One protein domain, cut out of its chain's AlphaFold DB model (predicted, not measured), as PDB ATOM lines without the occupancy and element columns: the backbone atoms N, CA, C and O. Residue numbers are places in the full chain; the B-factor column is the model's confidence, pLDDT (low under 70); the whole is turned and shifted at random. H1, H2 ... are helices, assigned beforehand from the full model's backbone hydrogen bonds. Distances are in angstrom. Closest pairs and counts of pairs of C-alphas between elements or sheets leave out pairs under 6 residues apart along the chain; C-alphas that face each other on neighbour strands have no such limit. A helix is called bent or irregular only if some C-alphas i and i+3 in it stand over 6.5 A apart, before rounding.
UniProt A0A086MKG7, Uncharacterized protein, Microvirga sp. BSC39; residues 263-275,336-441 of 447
ATOM      1  N   ALA A 263     -15.073  31.410  94.029       91.12
ATOM      2  CA  ALA A 263     -15.179  30.756  95.332       91.12
ATOM      3  C   ALA A 263     -14.882  29.255  95.217       91.12
ATOM      4  O   ALA A 263     -14.159  28.706  96.048       91.12
ATOM      5  N   VAL A 264     -15.345  28.613  94.140       92.12
ATOM      6  CA  VAL A 264     -15.032  27.209  93.843       92.12
ATOM      7  C   VAL A 264     -13.554  27.055  93.483       92.12
ATOM      8  O   VAL A 264     -12.884  26.171  94.012       92.12
ATOM      9  N   LEU A 265     -12.992  27.948  92.660       93.62
ATOM     10  CA  LEU A 265     -11.558  27.928  92.333       93.62
ATOM     11  C   LEU A 265     -10.669  28.067  93.578       93.62
ATOM     12  O   LEU A 265      -9.616  27.432  93.657       93.62
ATOM     13  N   ALA A 266     -11.090  28.853  94.571       93.88
ATOM     14  CA  ALA A 266     -10.353  29.023  95.821       93.88
ATOM     15  C   ALA A 266     -10.267  27.729  96.657       93.88
ATOM     16  O   ALA A 266      -9.286  27.542  97.383       93.88
ATOM     17  N   LEU A 267     -11.243  26.820  96.537       94.75
ATOM     18  CA  LEU A 267     -11.228  25.516  97.213       94.75
ATOM     19  C   LEU A 267     -10.215  24.537  96.605       94.75
ATOM     20  O   LEU A 267      -9.688  23.679  97.323       94.75
ATOM     21  N   PHE A 268      -9.919  24.676  95.306       95.00
ATOM     22  CA  PHE A 268      -9.059  23.766  94.540       95.00
ATOM     23  C   PHE A 268      -7.861  24.508  93.922       95.00
ATOM     24  O   PHE A 268      -7.849  24.801  92.725       95.00
ATOM     25  N   PRO A 269      -6.778  24.741  94.691       92.19
ATOM     26  CA  PRO A 269      -5.572  25.413  94.191       92.19
ATOM     27  C   PRO A 269      -4.903  24.726  92.988       92.19
ATOM     28  O   PRO A 269      -4.090  25.332  92.291       92.19
ATOM     29  N   HIS A 270      -5.212  23.448  92.763       93.38
ATOM     30  CA  HIS A 270      -4.659  22.613  91.694       93.38
ATOM     31  C   HIS A 270      -5.668  22.343  90.573       93.38
ATOM     32  O   HIS A 270      -5.495  21.393  89.816       93.38
ATOM     33  N   PHE A 271      -6.698  23.184  90.454       94.19
ATOM     34  CA  PHE A 271      -7.739  23.036  89.445       94.19
ATOM     35  C   PHE A 271      -7.156  22.821  88.045       94.19
ATOM     36  O   PHE A 271      -6.291  23.584  87.582       94.19
ATOM     37  N   GLY A 272      -7.662  21.798  87.362       91.44
ATOM     38  CA  GLY A 272      -7.318  21.467  85.983       91.44
ATOM     39  C   GLY A 272      -5.949  20.803  85.830       91.44
ATOM     40  O   GLY A 272      -5.420  20.729  84.722       91.44
ATOM     41  N   PHE A 273      -5.330  20.360  86.926       94.12
ATOM     42  CA  PHE A 273      -4.109  19.566  86.853       94.12
ATOM     43  C   PHE A 273      -4.440  18.150  86.373       94.12
ATOM     44  O   PHE A 273      -5.541  17.648  86.586       94.12
ATOM     45  N   ALA A 274      -3.477  17.486  85.726       91.94
ATOM     46  CA  ALA A 274      -3.687  16.128  85.242       91.94
ATOM     47  C   ALA A 274      -3.974  15.169  86.406       91.94
ATOM     48  O   ALA A 274      -3.274  15.175  87.421       91.94
ATOM     49  N   THR A 275      -4.976  14.318  86.222       90.00
ATOM     50  CA  THR A 275      -5.473  13.390  87.241       90.00
ATOM     51  C   THR A 275      -5.151  11.931  86.939       90.00
ATOM     52  O   THR A 275      -5.533  11.049  87.704       90.00
ATOM     53  N   ARG A 336      -8.189  14.181  95.445       96.19
ATOM     54  CA  ARG A 336      -9.162  15.266  95.620       96.19
ATOM     55  C   ARG A 336      -9.516  15.961  94.299       96.19
ATOM     56  O   ARG A 336     -10.672  16.312  94.097       96.19
ATOM     57  N   GLU A 337      -8.554  16.141  93.392       96.38
ATOM     58  CA  GLU A 337      -8.826  16.686  92.052       96.38
ATOM     59  C   GLU A 337      -9.605  15.696  91.166       96.38
ATOM     60  O   GLU A 337     -10.475  16.117  90.408       96.38
ATOM     61  N   ARG A 338      -9.360  14.382  91.284       95.81
ATOM     62  CA  ARG A 338     -10.195  13.353  90.632       95.81
ATOM     63  C   ARG A 338     -11.630  13.419  91.126       95.81
ATOM     64  O   ARG A 338     -12.538  13.527  90.311       95.81
ATOM     65  N   ASP A 339     -11.806  13.413  92.440       96.69
ATOM     66  CA  ASP A 339     -13.112  13.464  93.087       96.69
ATOM     67  C   ASP A 339     -13.868  14.729  92.649       96.69
ATOM     68  O   ASP A 339     -15.045  14.655  92.310       96.69
ATOM     69  N   ARG A 340     -13.181  15.879  92.530       96.81
ATOM     70  CA  ARG A 340     -13.756  17.127  91.990       96.81
ATOM     71  C   ARG A 340     -14.316  16.943  90.580       96.81
ATOM     72  O   ARG A 340     -15.432  17.386  90.316       96.81
ATOM     73  N   ILE A 341     -13.556  16.314  89.682       95.88
ATOM     74  CA  ILE A 341     -14.006  16.036  88.309       95.88
ATOM     75  C   ILE A 341     -15.212  15.089  88.328       95.88
ATOM     76  O   ILE A 341     -16.187  15.334  87.619       95.88
ATOM     77  N   MET A 342     -15.179  14.049  89.165       95.75
ATOM     78  CA  MET A 342     -16.258  13.063  89.270       95.75
ATOM     79  C   MET A 342     -17.573  13.686  89.748       95.75
ATOM     80  O   MET A 342     -18.631  13.401  89.189       95.75
ATOM     81  N   VAL A 343     -17.527  14.588  90.734       96.50
ATOM     82  CA  VAL A 343     -18.740  15.244  91.255       96.50
ATOM     83  C   VAL A 343     -19.218  16.422  90.415       96.50
ATOM     84  O   VAL A 343     -20.315  16.927  90.652       96.50
ATOM     85  N   TRP A 344     -18.433  16.863  89.431       95.56
ATOM     86  CA  TRP A 344     -18.702  18.070  88.650       95.56
ATOM     87  C   TRP A 344     -20.071  18.039  87.969       95.56
ATOM     88  O   TRP A 344     -20.871  18.964  88.110       95.56
ATOM     89  N   HIS A 345     -20.380  16.928  87.298       93.25
ATOM     90  CA  HIS A 345     -21.669  16.739  86.635       93.25
ATOM     91  C   HIS A 345     -22.833  16.725  87.638       93.25
ATOM     92  O   HIS A 345     -23.886  17.309  87.390       93.25
ATOM     93  N   THR A 346     -22.628  16.118  88.806       95.12
ATOM     94  CA  THR A 346     -23.624  16.085  89.880       95.12
ATOM     95  C   THR A 346     -23.930  17.486  90.413       95.12
ATOM     96  O   THR A 346     -25.097  17.824  90.617       95.12
ATOM     97  N   VAL A 347     -22.910  18.330  90.595       95.56
ATOM     98  CA  VAL A 347     -23.096  19.743  90.969       95.56
ATOM     99  C   VAL A 347     -23.828  20.500  89.860       95.56
ATOM    100  O   VAL A 347     -24.776  21.226  90.151       95.56
ATOM    101  N   HIS A 348     -23.461  20.284  88.595       93.94
ATOM    102  CA  HIS A 348     -24.128  20.910  87.453       93.94
ATOM    103  C   HIS A 348     -25.634  20.611  87.418       93.94
ATOM    104  O   HIS A 348     -26.454  21.529  87.375       93.94
ATOM    105  N   LEU A 349     -26.008  19.332  87.518       93.06
ATOM    106  CA  LEU A 349     -27.412  18.918  87.575       93.06
ATOM    107  C   LEU A 349     -28.131  19.518  88.782       93.06
ATOM    108  O   LEU A 349     -29.293  19.911  88.680       93.06
ATOM    109  N   ARG A 350     -27.447  19.621  89.926       94.44
ATOM    110  CA  ARG A 350     -28.006  20.254  91.118       94.44
ATOM    111  C   ARG A 350     -28.369  21.717  90.873       94.44
ATOM    112  O   ARG A 350     -29.450  22.135  91.277       94.44
ATOM    113  N   VAL A 351     -27.495  22.479  90.215       93.56
ATOM    114  CA  VAL A 351     -27.751  23.886  89.862       93.56
ATOM    115  C   VAL A 351     -28.990  24.005  88.983       93.56
ATOM    116  O   VAL A 351     -29.893  24.766  89.326       93.56
ATOM    117  N   ILE A 352     -29.077  23.198  87.922       92.50
ATOM    118  CA  ILE A 352     -30.230  23.181  87.006       92.50
ATOM    119  C   ILE A 352     -31.525  22.868  87.766       92.50
ATOM    120  O   ILE A 352     -32.522  23.576  87.628       92.50
ATOM    121  N   ASN A 353     -31.506  21.837  88.615       94.19
ATOM    122  CA  ASN A 353     -32.669  21.439  89.404       94.19
ATOM    123  C   ASN A 353     -33.087  22.536  90.393       94.19
ATOM    124  O   ASN A 353     -34.270  22.857  90.496       94.19
ATOM    125  N   ALA A 354     -32.132  23.147  91.099       94.50
ATOM    126  CA  ALA A 354     -32.412  24.228  92.035       94.50
ATOM    127  C   ALA A 354     -32.992  25.455  91.318       94.50
ATOM    128  O   ALA A 354     -33.945  26.057  91.813       94.50
ATOM    129  N   GLU A 355     -32.476  25.813  90.141       91.69
ATOM    130  CA  GLU A 355     -33.039  26.863  89.287       91.69
ATOM    131  C   GLU A 355     -34.483  26.550  88.892       91.69
ATOM    132  O   GLU A 355     -35.374  27.373  89.115       91.69
ATOM    133  N   GLN A 356     -34.724  25.355  88.355       93.44
ATOM    134  CA  GLN A 356     -36.039  24.939  87.883       93.44
ATOM    135  C   GLN A 356     -37.065  24.910  89.021       93.44
ATOM    136  O   GLN A 356     -38.112  25.554  88.930       93.44
ATOM    137  N   TYR A 357     -36.760  24.211  90.115       94.88
ATOM    138  CA  TYR A 357     -37.683  24.044  91.234       94.88
ATOM    139  C   TYR A 357     -37.908  25.349  92.000       94.88
ATOM    140  O   TYR A 357     -39.045  25.650  92.367       94.88
ATOM    141  N   SER A 358     -36.870  26.170  92.192       94.88
ATOM    142  CA  SER A 358     -37.046  27.482  92.824       94.88
ATOM    143  C   SER A 358     -37.870  28.434  91.956       94.88
ATOM    144  O   SER A 358     -38.686  29.185  92.492       94.88
ATOM    145  N   ALA A 359     -37.723  28.384  90.627       92.81
ATOM    146  CA  ALA A 359     -38.521  29.189  89.711       92.81
ATOM    147  C   ALA A 359     -39.996  28.764  89.704       92.81
ATOM    148  O   ALA A 359     -40.866  29.629  89.815       92.81
ATOM    149  N   SER A 360     -40.294  27.463  89.629       93.50
ATOM    150  CA  SER A 360     -41.678  26.970  89.684       93.50
ATOM    151  C   SER A 360     -42.339  27.251  91.035       93.50
ATOM    152  O   SER A 360     -43.492  27.682  91.067       93.50
ATOM    153  N   ALA A 361     -41.602  27.123  92.144       94.38
ATOM    154  CA  ALA A 361     -42.097  27.516  93.463       94.38
ATOM    155  C   ALA A 361     -42.377  29.025  93.550       94.38
ATOM    156  O   ALA A 361     -43.430  29.442  94.030       94.38
ATOM    157  N   ALA A 362     -41.478  29.865  93.028       93.00
ATOM    158  CA  ALA A 362     -41.650  31.319  93.036       93.00
ATOM    159  C   ALA A 362     -42.839  31.798  92.187       93.00
ATOM    160  O   ALA A 362     -43.427  32.837  92.489       93.00
ATOM    161  N   LYS A 363     -43.198  31.057  91.134       94.69
ATOM    162  CA  LYS A 363     -44.388  31.322  90.312       94.69
ATOM    163  C   LYS A 363     -45.686  30.776  90.918       94.69
ATOM    164  O   LYS A 363     -46.755  31.121  90.426       94.69
ATOM    165  N   GLY A 364     -45.604  29.936  91.951       93.88
ATOM    166  CA  GLY A 364     -46.755  29.228  92.516       93.88
ATOM    167  C   GLY A 364     -47.243  28.045  91.671       93.88
ATOM    168  O   GLY A 364     -48.326  27.532  91.931       93.88
ATOM    169  N   GLU A 365     -46.461  27.603  90.677       94.44
ATOM    170  CA  GLU A 365     -46.738  26.390  89.886       94.44
ATOM    171  C   GLU A 365     -46.536  25.117  90.729       94.44
ATOM    172  O   GLU A 365     -47.151  24.085  90.476       94.44
ATOM    173  N   MET A 366     -45.663  25.194  91.738       94.25
ATOM    174  CA  MET A 366     -45.316  24.097  92.635       94.25
ATOM    175  C   MET A 366     -45.308  24.590  94.086       94.25
ATOM    176  O   MET A 366     -44.817  25.681  94.371       94.25
ATOM    177  N   ASP A 367     -45.829  23.782  95.011       94.25
ATOM    178  CA  ASP A 367     -45.714  24.055  96.448       94.25
ATOM    179  C   ASP A 367     -44.239  24.057  96.888       94.25
ATOM    180  O   ASP A 367     -43.425  23.281  96.386       94.25
ATOM    181  N   GLN A 368     -43.880  24.910  97.846       93.31
ATOM    182  CA  GLN A 368     -42.489  25.068  98.271       93.31
ATOM    183  C   GLN A 368     -41.944  23.788  98.921       93.31
ATOM    184  O   GLN A 368     -40.830  23.371  98.611       93.31
ATOM    185  N   ASP A 369     -42.747  23.126  99.761       91.81
ATOM    186  CA  ASP A 369     -42.377  21.838 100.362       91.81
ATOM    187  C   ASP A 369     -42.207  20.750  99.292       91.81
ATOM    188  O   ASP A 369     -41.319  19.905  99.400       91.81
ATOM    189  N   LEU A 370     -43.019  20.786  98.230       91.00
ATOM    190  CA  LEU A 370     -42.892  19.866  97.100       91.00
ATOM    191  C   LEU A 370     -41.597  20.123  96.314       91.00
ATOM    192  O   LEU A 370     -40.903  19.173  95.956       91.00
ATOM    193  N   ALA A 371     -41.231  21.386  96.098       93.88
ATOM    194  CA  ALA A 371     -39.980  21.762  95.445       93.88
ATOM    195  C   ALA A 371     -38.747  21.322  96.255       93.88
ATOM    196  O   ALA A 371     -37.795  20.778  95.691       93.88
ATOM    197  N   PHE A 372     -38.780  21.487  97.580       93.62
ATOM    198  CA  PHE A 372     -37.728  20.997  98.476       93.62
ATOM    199  C   PHE A 372     -37.641  19.473  98.491       93.62
ATOM    200  O   PHE A 372     -36.543  18.927  98.416       93.62
ATOM    201  N   MET A 373     -38.781  18.781  98.502       90.44
ATOM    202  CA  MET A 373     -38.832  17.323  98.427       90.44
ATOM    203  C   MET A 373     -38.212  16.801  97.126       90.44
ATOM    204  O   MET A 373     -37.403  15.876  97.165       90.44
ATOM    205  N   TRP A 374     -38.521  17.418  95.983       91.00
ATOM    206  CA  TRP A 374     -37.890  17.073  94.708       91.00
ATOM    207  C   TRP A 374     -36.386  17.326  94.719       91.00
ATOM    208  O   TRP A 374     -35.621  16.460  94.300       91.00
ATOM    209  N   MET A 375     -35.947  18.469  95.245       93.44
ATOM    210  CA  MET A 375     -34.523  18.779  95.342       93.44
ATOM    211  C   MET A 375     -33.783  17.773  96.236       93.44
ATOM    212  O   MET A 375     -32.775  17.207  95.820       93.44
ATOM    213  N   ALA A 376     -34.317  17.475  97.421       90.44
ATOM    214  CA  ALA A 376     -33.745  16.499  98.346       90.44
ATOM    215  C   ALA A 376     -33.728  15.074  97.765       90.44
ATOM    216  O   ALA A 376     -32.785  14.319  98.002       90.44
ATOM    217  N   HIS A 377     -34.732  14.705  96.965       88.31
ATOM    218  CA  HIS A 377     -34.764  13.427  96.256       88.31
ATOM    219  C   HIS A 377     -33.708  13.344  95.143       88.31
ATOM    220  O   HIS A 377     -33.036  12.321  95.003       88.31
ATOM    221  N   ARG A 378     -33.514  14.422  94.372       91.19
ATOM    222  CA  ARG A 378     -32.450  14.493  93.357       91.19
ATOM    223  C   ARG A 378     -31.065  14.428  93.996       91.19
ATOM    224  O   ARG A 378     -30.234  13.662  93.514       91.19
ATOM    225  N   ASP A 379     -30.855  15.146  95.101       90.31
ATOM    226  CA  ASP A 379     -29.625  15.054  95.895       90.31
ATOM    227  C   ASP A 379     -29.435  13.618  96.414       90.31
ATOM    228  O   ASP A 379     -28.348  13.067  96.285       90.31
ATOM    229  N   TYR A 380     -30.491  12.957  96.906       86.25
ATOM    230  CA  TYR A 380     -30.425  11.562  97.356       86.25
ATOM    231  C   TYR A 380     -29.936  10.602  96.262       86.25
ATOM    232  O   TYR A 380     -28.990   9.848  96.480       86.25
ATOM    233  N   ILE A 381     -30.549  10.648  95.076       86.12
ATOM    234  CA  ILE A 381     -30.169   9.773  93.956       86.12
ATOM    235  C   ILE A 381     -28.730  10.048  93.521       86.12
ATOM    236  O   ILE A 381     -27.964   9.112  93.299       86.12
ATOM    237  N   ALA A 382     -28.368  11.323  93.386       88.12
ATOM    238  CA  ALA A 382     -27.063  11.690  92.867       88.12
ATOM    239  C   ALA A 382     -25.941  11.336  93.853       88.12
ATOM    240  O   ALA A 382     -24.932  10.759  93.453       88.12
ATOM    241  N   LEU A 383     -26.147  11.607  95.144       88.19
ATOM    242  CA  LEU A 383     -25.214  11.241  96.206       88.19
ATOM    243  C   LEU A 383     -25.121   9.720  96.383       88.19
ATOM    244  O   LEU A 383     -24.038   9.212  96.649       88.19
ATOM    245  N   GLY A 384     -26.198   8.961  96.178       86.56
ATOM    246  CA  GLY A 384     -26.170   7.501  96.308       86.56
ATOM    247  C   GLY A 384     -25.155   6.787  95.402       86.56
ATOM    248  O   GLY A 384     -24.771   5.662  95.711       86.56
ATOM    249  N   ASN A 385     -24.701   7.444  94.328       87.56
ATOM    250  CA  ASN A 385     -23.716   6.916  93.377       87.56
ATOM    251  C   ASN A 385     -22.279   7.400  93.626       87.56
ATOM    252  O   ASN A 385     -21.367   6.948  92.939       87.56
ATOM    253  N   LEU A 386     -22.079   8.324  94.565       90.94
ATOM    254  CA  LEU A 386     -20.770   8.884  94.880       90.94
ATOM    255  C   LEU A 386     -20.120   8.129  96.049       90.94
ATOM    256  O   LEU A 386     -20.792   7.674  96.978       90.94
ATOM    257  N   THR A 387     -18.798   8.024  96.014       92.12
ATOM    258  CA  THR A 387     -17.964   7.524  97.111       92.12
ATOM    259  C   THR A 387     -17.906   8.518  98.274       92.12
ATOM    260  O   THR A 387     -18.217   9.700  98.129       92.12
ATOM    261  N   ASP A 388     -17.464   8.064  99.450       90.75
ATOM    262  CA  ASP A 388     -17.418   8.919 100.644       90.75
ATOM    263  C   ASP A 388     -16.482  10.136 100.464       90.75
ATOM    264  O   ASP A 388     -16.770  11.216 100.979       90.75
ATOM    265  N   SER A 389     -15.378  10.002  99.715       94.12
ATOM    266  CA  SER A 389     -14.472  11.127  99.438       94.12
ATOM    267  C   SER A 389     -15.067  12.111  98.427       94.12
ATOM    268  O   SER A 389     -15.002  13.322  98.638       94.12
ATOM    269  N   GLU A 390     -15.752  11.606  97.399       95.50
ATOM    270  CA  GLU A 390     -16.523  12.420  96.456       95.50
ATOM    271  C   GLU A 390     -17.644  13.195  97.163       95.50
ATOM    272  O   GLU A 390     -17.820  14.384  96.903       95.50
ATOM    273  N   HIS A 391     -18.350  12.597  98.132       92.31
ATOM    274  CA  HIS A 391     -19.358  13.307  98.941       92.31
ATOM    275  C   HIS A 391     -18.789  14.532  99.644       92.31
ATOM    276  O   HIS A 391     -19.435  15.581  99.674       92.31
ATOM    277  N   LEU A 392     -17.596  14.409 100.228       93.31
ATOM    278  CA  LEU A 392     -16.946  15.521 100.919       93.31
ATOM    279  C   LEU A 392     -16.619  16.651  99.941       93.31
ATOM    280  O   LEU A 392     -16.927  17.806 100.222       93.31
ATOM    281  N   VAL A 393     -16.077  16.314  98.771       96.44
ATOM    282  CA  VAL A 393     -15.761  17.296  97.726       96.44
ATOM    283  C   VAL A 393     -17.027  17.963  97.184       96.44
ATOM    284  O   VAL A 393     -17.065  19.185  97.040       96.44
ATOM    285  N   TRP A 394     -18.097  17.199  96.952       95.88
ATOM    286  CA  TRP A 394     -19.396  17.741  96.553       95.88
ATOM    287  C   TRP A 394     -19.940  18.726  97.595       95.88
ATOM    288  O   TRP A 394     -20.381  19.813  97.229       95.88
ATOM    289  N   ARG A 395     -19.863  18.386  98.891       94.56
ATOM    290  CA  ARG A 395     -20.304  19.263  99.989       94.56
ATOM    291  C   ARG A 395     -19.534  20.571 100.013       94.56
ATOM    292  O   ARG A 395     -20.155  21.619 100.117       94.56
ATOM    293  N   GLU A 396     -18.209  20.509  99.902       95.44
ATOM    294  CA  GLU A 396     -17.359  21.701  99.878       95.44
ATOM    295  C   GLU A 396     -17.741  22.641  98.729       95.44
ATOM    296  O   GLU A 396     -17.889  23.840  98.951       95.44
ATOM    297  N   ILE A 397     -17.950  22.098  97.522       95.88
ATOM    298  CA  ILE A 397     -18.359  22.886  96.353       95.88
ATOM    299  C   ILE A 397     -19.741  23.497  96.579       95.88
ATOM    300  O   ILE A 397     -19.901  24.707  96.447       95.88
ATOM    301  N   VAL A 398     -20.732  22.678  96.945       95.06
ATOM    302  CA  VAL A 398     -22.115  23.132  97.136       95.06
ATOM    303  C   VAL A 398     -22.212  24.168  98.255       95.06
ATOM    304  O   VAL A 398     -22.917  25.156  98.091       95.06
ATOM    305  N   ASP A 399     -21.493  24.004  99.363       94.06
ATOM    306  CA  ASP A 399     -21.541  24.947 100.487       94.06
ATOM    307  C   ASP A 399     -20.823  26.274 100.193       94.06
ATOM    308  O   ASP A 399     -21.147  27.289 100.808       94.06
ATOM    309  N   ALA A 400     -19.868  26.293  99.258       93.56
ATOM    310  CA  ALA A 400     -19.200  27.521  98.825       93.56
ATOM    311  C   ALA A 400     -20.021  28.348  97.822       93.56
ATOM    312  O   ALA A 400     -19.690  29.508  97.576       93.56
ATOM    313  N   MET A 401     -21.067  27.763  97.239       92.50
ATOM    314  CA  MET A 401     -21.928  28.428  96.268       92.50
ATOM    315  C   MET A 401     -23.066  29.195  96.940       92.50
ATOM    316  O   MET A 401     -23.584  28.819  97.994       92.50
ATOM    317  N   GLU A 402     -23.519  30.253  96.276       91.50
ATOM    318  CA  GLU A 402     -24.788  30.889  96.599       91.50
ATOM    319  C   GLU A 402     -25.938  30.041  96.039       91.50
ATOM    320  O   GLU A 402     -25.805  29.422  94.985       91.50
ATOM    321  N   TRP A 403     -27.075  30.010  96.734       92.56
ATOM    322  CA  TRP A 403     -28.255  29.232  96.335       92.56
ATOM    323  C   TRP A 403     -29.534  30.063  96.453       92.56
ATOM    324  O   TRP A 403     -29.592  31.000  97.258       92.56
ATOM    325  N   PRO A 404     -30.608  29.712  95.714       92.88
ATOM    326  CA  PRO A 404     -31.930  30.255  95.977       92.88
ATOM    327  C   PRO A 404     -32.327  29.990  97.429       92.88
ATOM    328  O   PRO A 404     -31.972  28.964  98.011       92.88
ATOM    329  N   LYS A 405     -33.105  30.906  98.012       92.25
ATOM    330  CA  LYS A 405     -33.538  30.808  99.410       92.25
ATOM    331  C   LYS A 405     -34.193  29.447  99.685       92.25
ATOM    332  O   LYS A 405     -35.223  29.141  99.089       92.25
ATOM    333  N   GLY A 406     -33.629  28.677 100.617       92.94
ATOM    334  CA  GLY A 406     -34.145  27.364 101.004       92.94
ATOM    335  C   GLY A 406     -33.611  26.184 100.184       92.94
ATOM    336  O   GLY A 406     -33.895  25.045 100.529       92.94
ATOM    337  N   PHE A 407     -32.844  26.429  99.116       94.94
ATOM    338  CA  PHE A 407     -32.299  25.388  98.230       94.94
ATOM    339  C   PHE A 407     -30.816  25.085  98.478       94.94
ATOM    340  O   PHE A 407     -30.245  24.211  97.811       94.94
ATOM    341  N   SER A 408     -30.182  25.781  99.427       94.56
ATOM    342  CA  SER A 408     -28.851  25.390  99.886       94.56
ATOM    343  C   SER A 408     -28.920  24.022 100.568       94.56
ATOM    344  O   SER A 408     -29.955  23.623 101.107       94.56
ATOM    345  N   ARG A 409     -27.808  23.284 100.563       93.56
ATOM    346  CA  ARG A 409     -27.726  21.986 101.249       93.56
ATOM    347  C   ARG A 409     -28.064  22.112 102.739       93.56
ATOM    348  O   ARG A 409     -28.756  21.259 103.287       93.56
ATOM    349  N   ILE A 410     -27.578  23.175 103.382       93.00
ATOM    350  CA  ILE A 410     -27.820  23.450 104.801       93.00
ATOM    351  C   ILE A 410     -29.306  23.731 105.039       93.00
ATOM    352  O   ILE A 410     -29.885  23.151 105.954       93.00
ATOM    353  N   ASP A 411     -29.940  24.553 104.201       94.56
ATOM    354  CA  ASP A 411     -31.368  24.853 104.339       94.56
ATOM    355  C   ASP A 411     -32.235  23.602 104.162       94.56
ATOM    356  O   ASP A 411     -33.165  23.392 104.938       94.56
ATOM    357  N   LEU A 412     -31.918  22.750 103.180       92.19
ATOM    358  CA  LEU A 412     -32.638  21.493 102.958       92.19
ATOM    359  C   LEU A 412     -32.467  20.521 104.130       92.19
ATOM    360  O   LEU A 412     -33.430  19.863 104.517       92.19
ATOM    361  N   ALA A 413     -31.274  20.450 104.730       90.00
ATOM    362  CA  ALA A 413     -31.049  19.641 105.926       90.00
ATOM    363  C   ALA A 413     -31.879  20.153 107.116       90.00
ATOM    364  O   ALA A 413     -32.541  19.363 107.785       90.00
ATOM    365  N   LEU A 414     -31.913  21.472 107.332       91.50
ATOM    366  CA  LEU A 414     -32.732  22.090 108.378       91.50
ATOM    367  C   LEU A 414     -34.231  21.876 108.138       91.50
ATOM    368  O   LEU A 414     -34.965  21.574 109.076       91.50
ATOM    369  N   TRP A 415     -34.682  21.991 106.888       92.19
ATOM    370  CA  TRP A 415     -36.054  21.678 106.489       92.19
ATOM    371  C   TRP A 415     -36.415  20.211 106.755       92.19
ATOM    372  O   TRP A 415     -37.535  19.922 107.171       92.19
ATOM    373  N   ALA A 416     -35.464  19.295 106.565       87.75
ATOM    374  CA  ALA A 416     -35.626  17.874 106.848       87.75
ATOM    375  C   ALA A 416     -35.447  17.498 108.329       87.75
ATOM    376  O   ALA A 416     -35.486  16.311 108.648       87.75
ATOM    377  N   GLU A 417     -35.249  18.476 109.220       89.75
ATOM    378  CA  GLU A 417     -34.981  18.262 110.650       89.75
ATOM    379  C   GLU A 417     -33.720  17.406 110.896       89.75
ATOM    380  O   GLU A 417     -33.615  16.669 111.878       89.75
ATOM    381  N   GLN A 418     -32.742  17.512 109.994       85.50
ATOM    382  CA  GLN A 418     -31.456  16.829 110.076       85.50
ATOM    383  C   GLN A 418     -30.337  17.784 110.493       85.50
ATOM    384  O   GLN A 418     -30.342  18.972 110.167       85.50
ATOM    385  N   ASP A 419     -29.327  17.239 111.171       85.88
ATOM    386  CA  ASP A 419     -28.097  17.975 111.447       85.88
ATOM    387  C   ASP A 419     -27.298  18.161 110.138       85.88
ATOM    388  O   ASP A 419     -26.849  17.171 109.551       85.88
ATOM    389  N   PRO A 420     -27.074  19.407 109.673       85.62
ATOM    390  CA  PRO A 420     -26.344  19.672 108.436       85.62
ATOM    391  C   PRO A 420     -24.866  19.263 108.505       85.62
ATOM    392  O   PRO A 420     -24.224  19.165 107.454       85.62
ATOM    393  N   SER A 421     -24.301  19.052 109.698       84.69
ATOM    394  CA  SER A 421     -22.917  18.601 109.866       84.69
ATOM    395  C   SER A 421     -22.752  17.105 109.587       84.69
ATOM    396  O   SER A 421     -21.706  16.671 109.099       84.69
ATOM    397  N   VAL A 422     -23.803  16.316 109.810       78.75
ATOM    398  CA  VAL A 422     -23.780  14.868 109.607       78.75
ATOM    399  C   VAL A 422     -23.803  14.570 108.109       78.75
ATOM    400  O   VAL A 422     -24.508  15.219 107.335       78.75
ATOM    401  N   VAL A 423     -22.981  13.618 107.661       69.06
ATOM    402  CA  VAL A 423     -23.106  13.032 106.319       69.06
ATOM    403  C   VAL A 423     -24.321  12.115 106.363       69.06
ATOM    404  O   VAL A 423     -24.250  11.113 107.077       69.06
ATOM    405  N   PRO A 424     -25.457  12.457 105.715       64.06
ATOM    406  CA  PRO A 424     -26.576  11.544 105.692       64.06
ATOM    407  C   PRO A 424     -26.089  10.247 105.052       64.06
ATOM    408  O   PRO A 424     -25.274  10.261 104.134       64.06
ATOM    409  N   ASP A 425     -26.543   9.119 105.580       64.62
ATOM    410  CA  ASP A 425     -26.260   7.823 104.980       64.62
ATOM    411  C   ASP A 425     -27.131   7.707 103.721       64.62
ATOM    412  O   ASP A 425     -28.278   7.264 103.770       64.62
ATOM    413  N   VAL A 426     -26.640   8.287 102.619       61.66
ATOM    414  CA  VAL A 426     -27.402   8.514 101.374       61.66
ATOM    415  C   VAL A 426     -27.271   7.357 100.392       61.66
ATOM    416  O   VAL A 426     -27.640   7.491  99.227       61.66
ATOM    417  N   ARG A 427     -26.696   6.224 100.806       64.62
ATOM    418  CA  ARG A 427     -26.488   5.107  99.886       64.62
ATOM    419  C   ARG A 427     -27.852   4.613  99.424       64.62
ATOM    420  O   ARG A 427     -28.659   4.169 100.233       64.62
ATOM    421  N   SER A 428     -28.105   4.698  98.120       58.28
ATOM    422  CA  SER A 428     -29.424   4.453  97.519       58.28
ATOM    423  C   SER A 428     -29.986   3.053  97.814       58.28
ATOM    424  O   SER A 428     -31.195   2.839  97.766       58.28
ATOM    425  N   TRP A 429     -29.103   2.114  98.162       60.28
ATOM    426  CA  TRP A 429     -29.402   0.741  98.563       60.28
ATOM    427  C   TRP A 429     -29.630   0.544 100.075       60.28
ATOM    428  O   TRP A 429     -30.028  -0.544 100.482       60.28
ATOM    429  N   ALA A 430     -29.392   1.556 100.915       56.44
ATOM    430  CA  ALA A 430     -29.495   1.470 102.376       56.44
ATOM    431  C   ALA A 430     -30.918   1.707 102.926       56.44
ATOM    432  O   ALA A 430     -31.128   1.634 104.138       56.44
ATOM    433  N   GLY A 431     -31.909   1.939 102.057       61.44
ATOM    434  CA  GLY A 431     -33.329   1.992 102.419       61.44
ATOM    435  C   GLY A 431     -34.027   3.282 101.994       61.44
ATOM    436  O   GLY A 431     -33.621   3.940 101.042       61.44
ATOM    437  N   GLU A 432     -35.126   3.616 102.675       62.12
ATOM    438  CA  GLU A 432     -35.885   4.837 102.394       62.12
ATOM    439  C   GLU A 432     -35.041   6.093 102.669       62.12
ATOM    440  O   GLU A 432     -34.306   6.133 103.666       62.12
ATOM    441  N   PRO A 433     -35.161   7.153 101.845       63.12
ATOM    442  CA  PRO A 433     -34.399   8.369 102.061       63.12
ATOM    443  C   PRO A 433     -34.822   8.993 103.391       63.12
ATOM    444  O   PRO A 433     -35.950   9.460 103.551       63.12
ATOM    445  N   LYS A 434     -33.901   9.060 104.354       67.25
ATOM    446  CA  LYS A 434     -34.153   9.750 105.631       67.25
ATOM    447  C   LYS A 434     -34.203  11.273 105.478       67.25
ATOM    448  O   LYS A 434     -34.481  11.959 106.455       67.25
ATOM    449  N   ASN A 435     -33.964  11.779 104.269       70.25
ATOM    450  CA  ASN A 435     -33.777  13.186 103.901       70.25
ATOM    451  C   ASN A 435     -35.084  13.997 103.833       70.25
ATOM    452  O   ASN A 435     -35.091  15.091 103.276       70.25
ATOM    453  N   PHE A 436     -36.187  13.467 104.369       76.94
ATOM    454  CA  PHE A 436     -37.479  14.147 104.407       76.94
ATOM    455  C   PHE A 436     -37.949  14.317 105.851       76.94
ATOM    456  O   PHE A 436     -37.806  13.376 106.647       76.94
ATOM    457  N   PRO A 437     -38.574  15.464 106.177       78.69
ATOM    458  CA  PRO A 437     -39.217  15.629 107.470       78.69
ATOM    459  C   PRO A 437     -40.323  14.581 107.627       78.69
ATOM    460  O   PRO A 437     -40.983  14.199 106.654       78.69
ATOM    461  N   GLU A 438     -40.547  14.105 108.855       77.62
ATOM    462  CA  GLU A 438     -41.450  12.971 109.119       77.62
ATOM    463  C   GLU A 438     -42.858  13.192 108.563       77.62
ATOM    464  O   GLU A 438     -43.476  12.268 108.033       77.62
ATOM    465  N   ARG A 439     -43.317  14.448 108.581       77.31
ATOM    466  CA  ARG A 439     -44.617  14.870 108.049       77.31
ATOM    467  C   ARG A 439     -44.805  14.599 106.548       77.31
ATOM    468  O   ARG A 439     -45.941  14.600 106.081       77.31
ATOM    469  N   LEU A 440     -43.724  14.399 105.788       76.25
ATOM    470  CA  LEU A 440     -43.748  14.205 104.334       76.25
ATOM    471  C   LEU A 440     -43.340  12.795 103.887       76.25
ATOM    472  O   LEU A 440     -43.514  12.486 102.712       76.25
ATOM    473  N   ARG A 441     -42.876  11.912 104.788       71.06
ATOM    474  CA  ARG A 441     -42.403  10.553 104.429       71.06
ATOM    475  C   ARG A 441     -43.454   9.682 103.731       71.06
ATOM    476  O   ARG A 441     -43.097   8.788 102.979       71.06
TER     477      ARG A 441
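Overview. This is residues 263 to 275 and 336 to 441 of the 447 residues of an uncharacterized protein of Microvirga sp. BSC39 (UniProt A0A086MKG7). What does the domain look like? A long helical hairpin, H2 and H3, makes the base of the fold, and H4 crosses the first part of H2 on one side of it. The short helix H1 packs on the last residues of H4, H5 lies near H3 on the same side as H4, and residues 416 to 441 form a long tail with no named element. What are the counts and the size? The printed part has 119 residues with five named helices, H1 to H5 in order, and no named strand, and its class is all helix. It is compact, with a radius of gyration of the C-alphas of 14.6 A and spans of 45 by 33 by 20 A.

Along the chain. Where is the longest helix? H2, residues 336 to 363, runs 39.1 A from C-alpha 336 at (-9.162, 15.266, 95.620) to C-alpha 363. It has a kink of 42 degrees near residue 343 and is irregular, with C-alphas 342 and 345 7.1 A apart. Where are the others? H3 is residues 368 to 384, 24.1 A long, and H4 is residues 388 to 400, 18.8 A long. H1, residues 263 to 267, begins at C-alpha 263 (-15.179, 30.756, 95.332), and H5, residues 409 to 415, ends at C-alpha 415 (-36.054, 21.678, 106.489).

Arrangement. What does H2 touch? H2 and H3 form a helical hairpin at a shallow tilt of 16 degrees, opposite ways, and their closest C-alphas, of Tyr 357 and Ala 371, are 5.3 A apart. With residues 336 to 347 alone H2 touches H4, at a steep tilt of 50 degrees, the same way; the closest C-alphas, of Asp 339 and Glu 390, are 4.9 A apart. What else meets the hub, H4? Its residues 396 to 400 touch H1, where the closest C-alphas, of Val 264 and Ile 397, are 6.0 A apart. Its residues 398 to 399 only just touch H5, with 3 pairs of C-alphas within 8 A, the closest those of Asp 399 and Arg 409 at 6.9 A, about perpendicular at 87 degrees. Which pairs are looser? H3 and H5 are close but not clearly touching, with the closest C-alphas, of Phe 372 and Leu 412, 6.8 A apart; H2 and H5 are apart. How do the helix backbones run? Every O i to N i+4 pair is within hydrogen-bond range in H3, H4 and H5, against 22 of 24 in H2 and 0 of 1 in H1, where 2 of 2 O i to N i+3 pairs are.

Size, cuts and confidence. How far does it reach? The two C-alphas farthest apart, of Ala 274 and Arg 439, are 46.9 A apart. Is anything missing? Residues 276 to 335 are not printed, and C-alphas 275 and 336 are 9.3 A apart across the cut; of the links printed whole, none is long. Where is confidence low? Residues 423 to 434 have pLDDT under 70, and the mean of the printed part is 88.5.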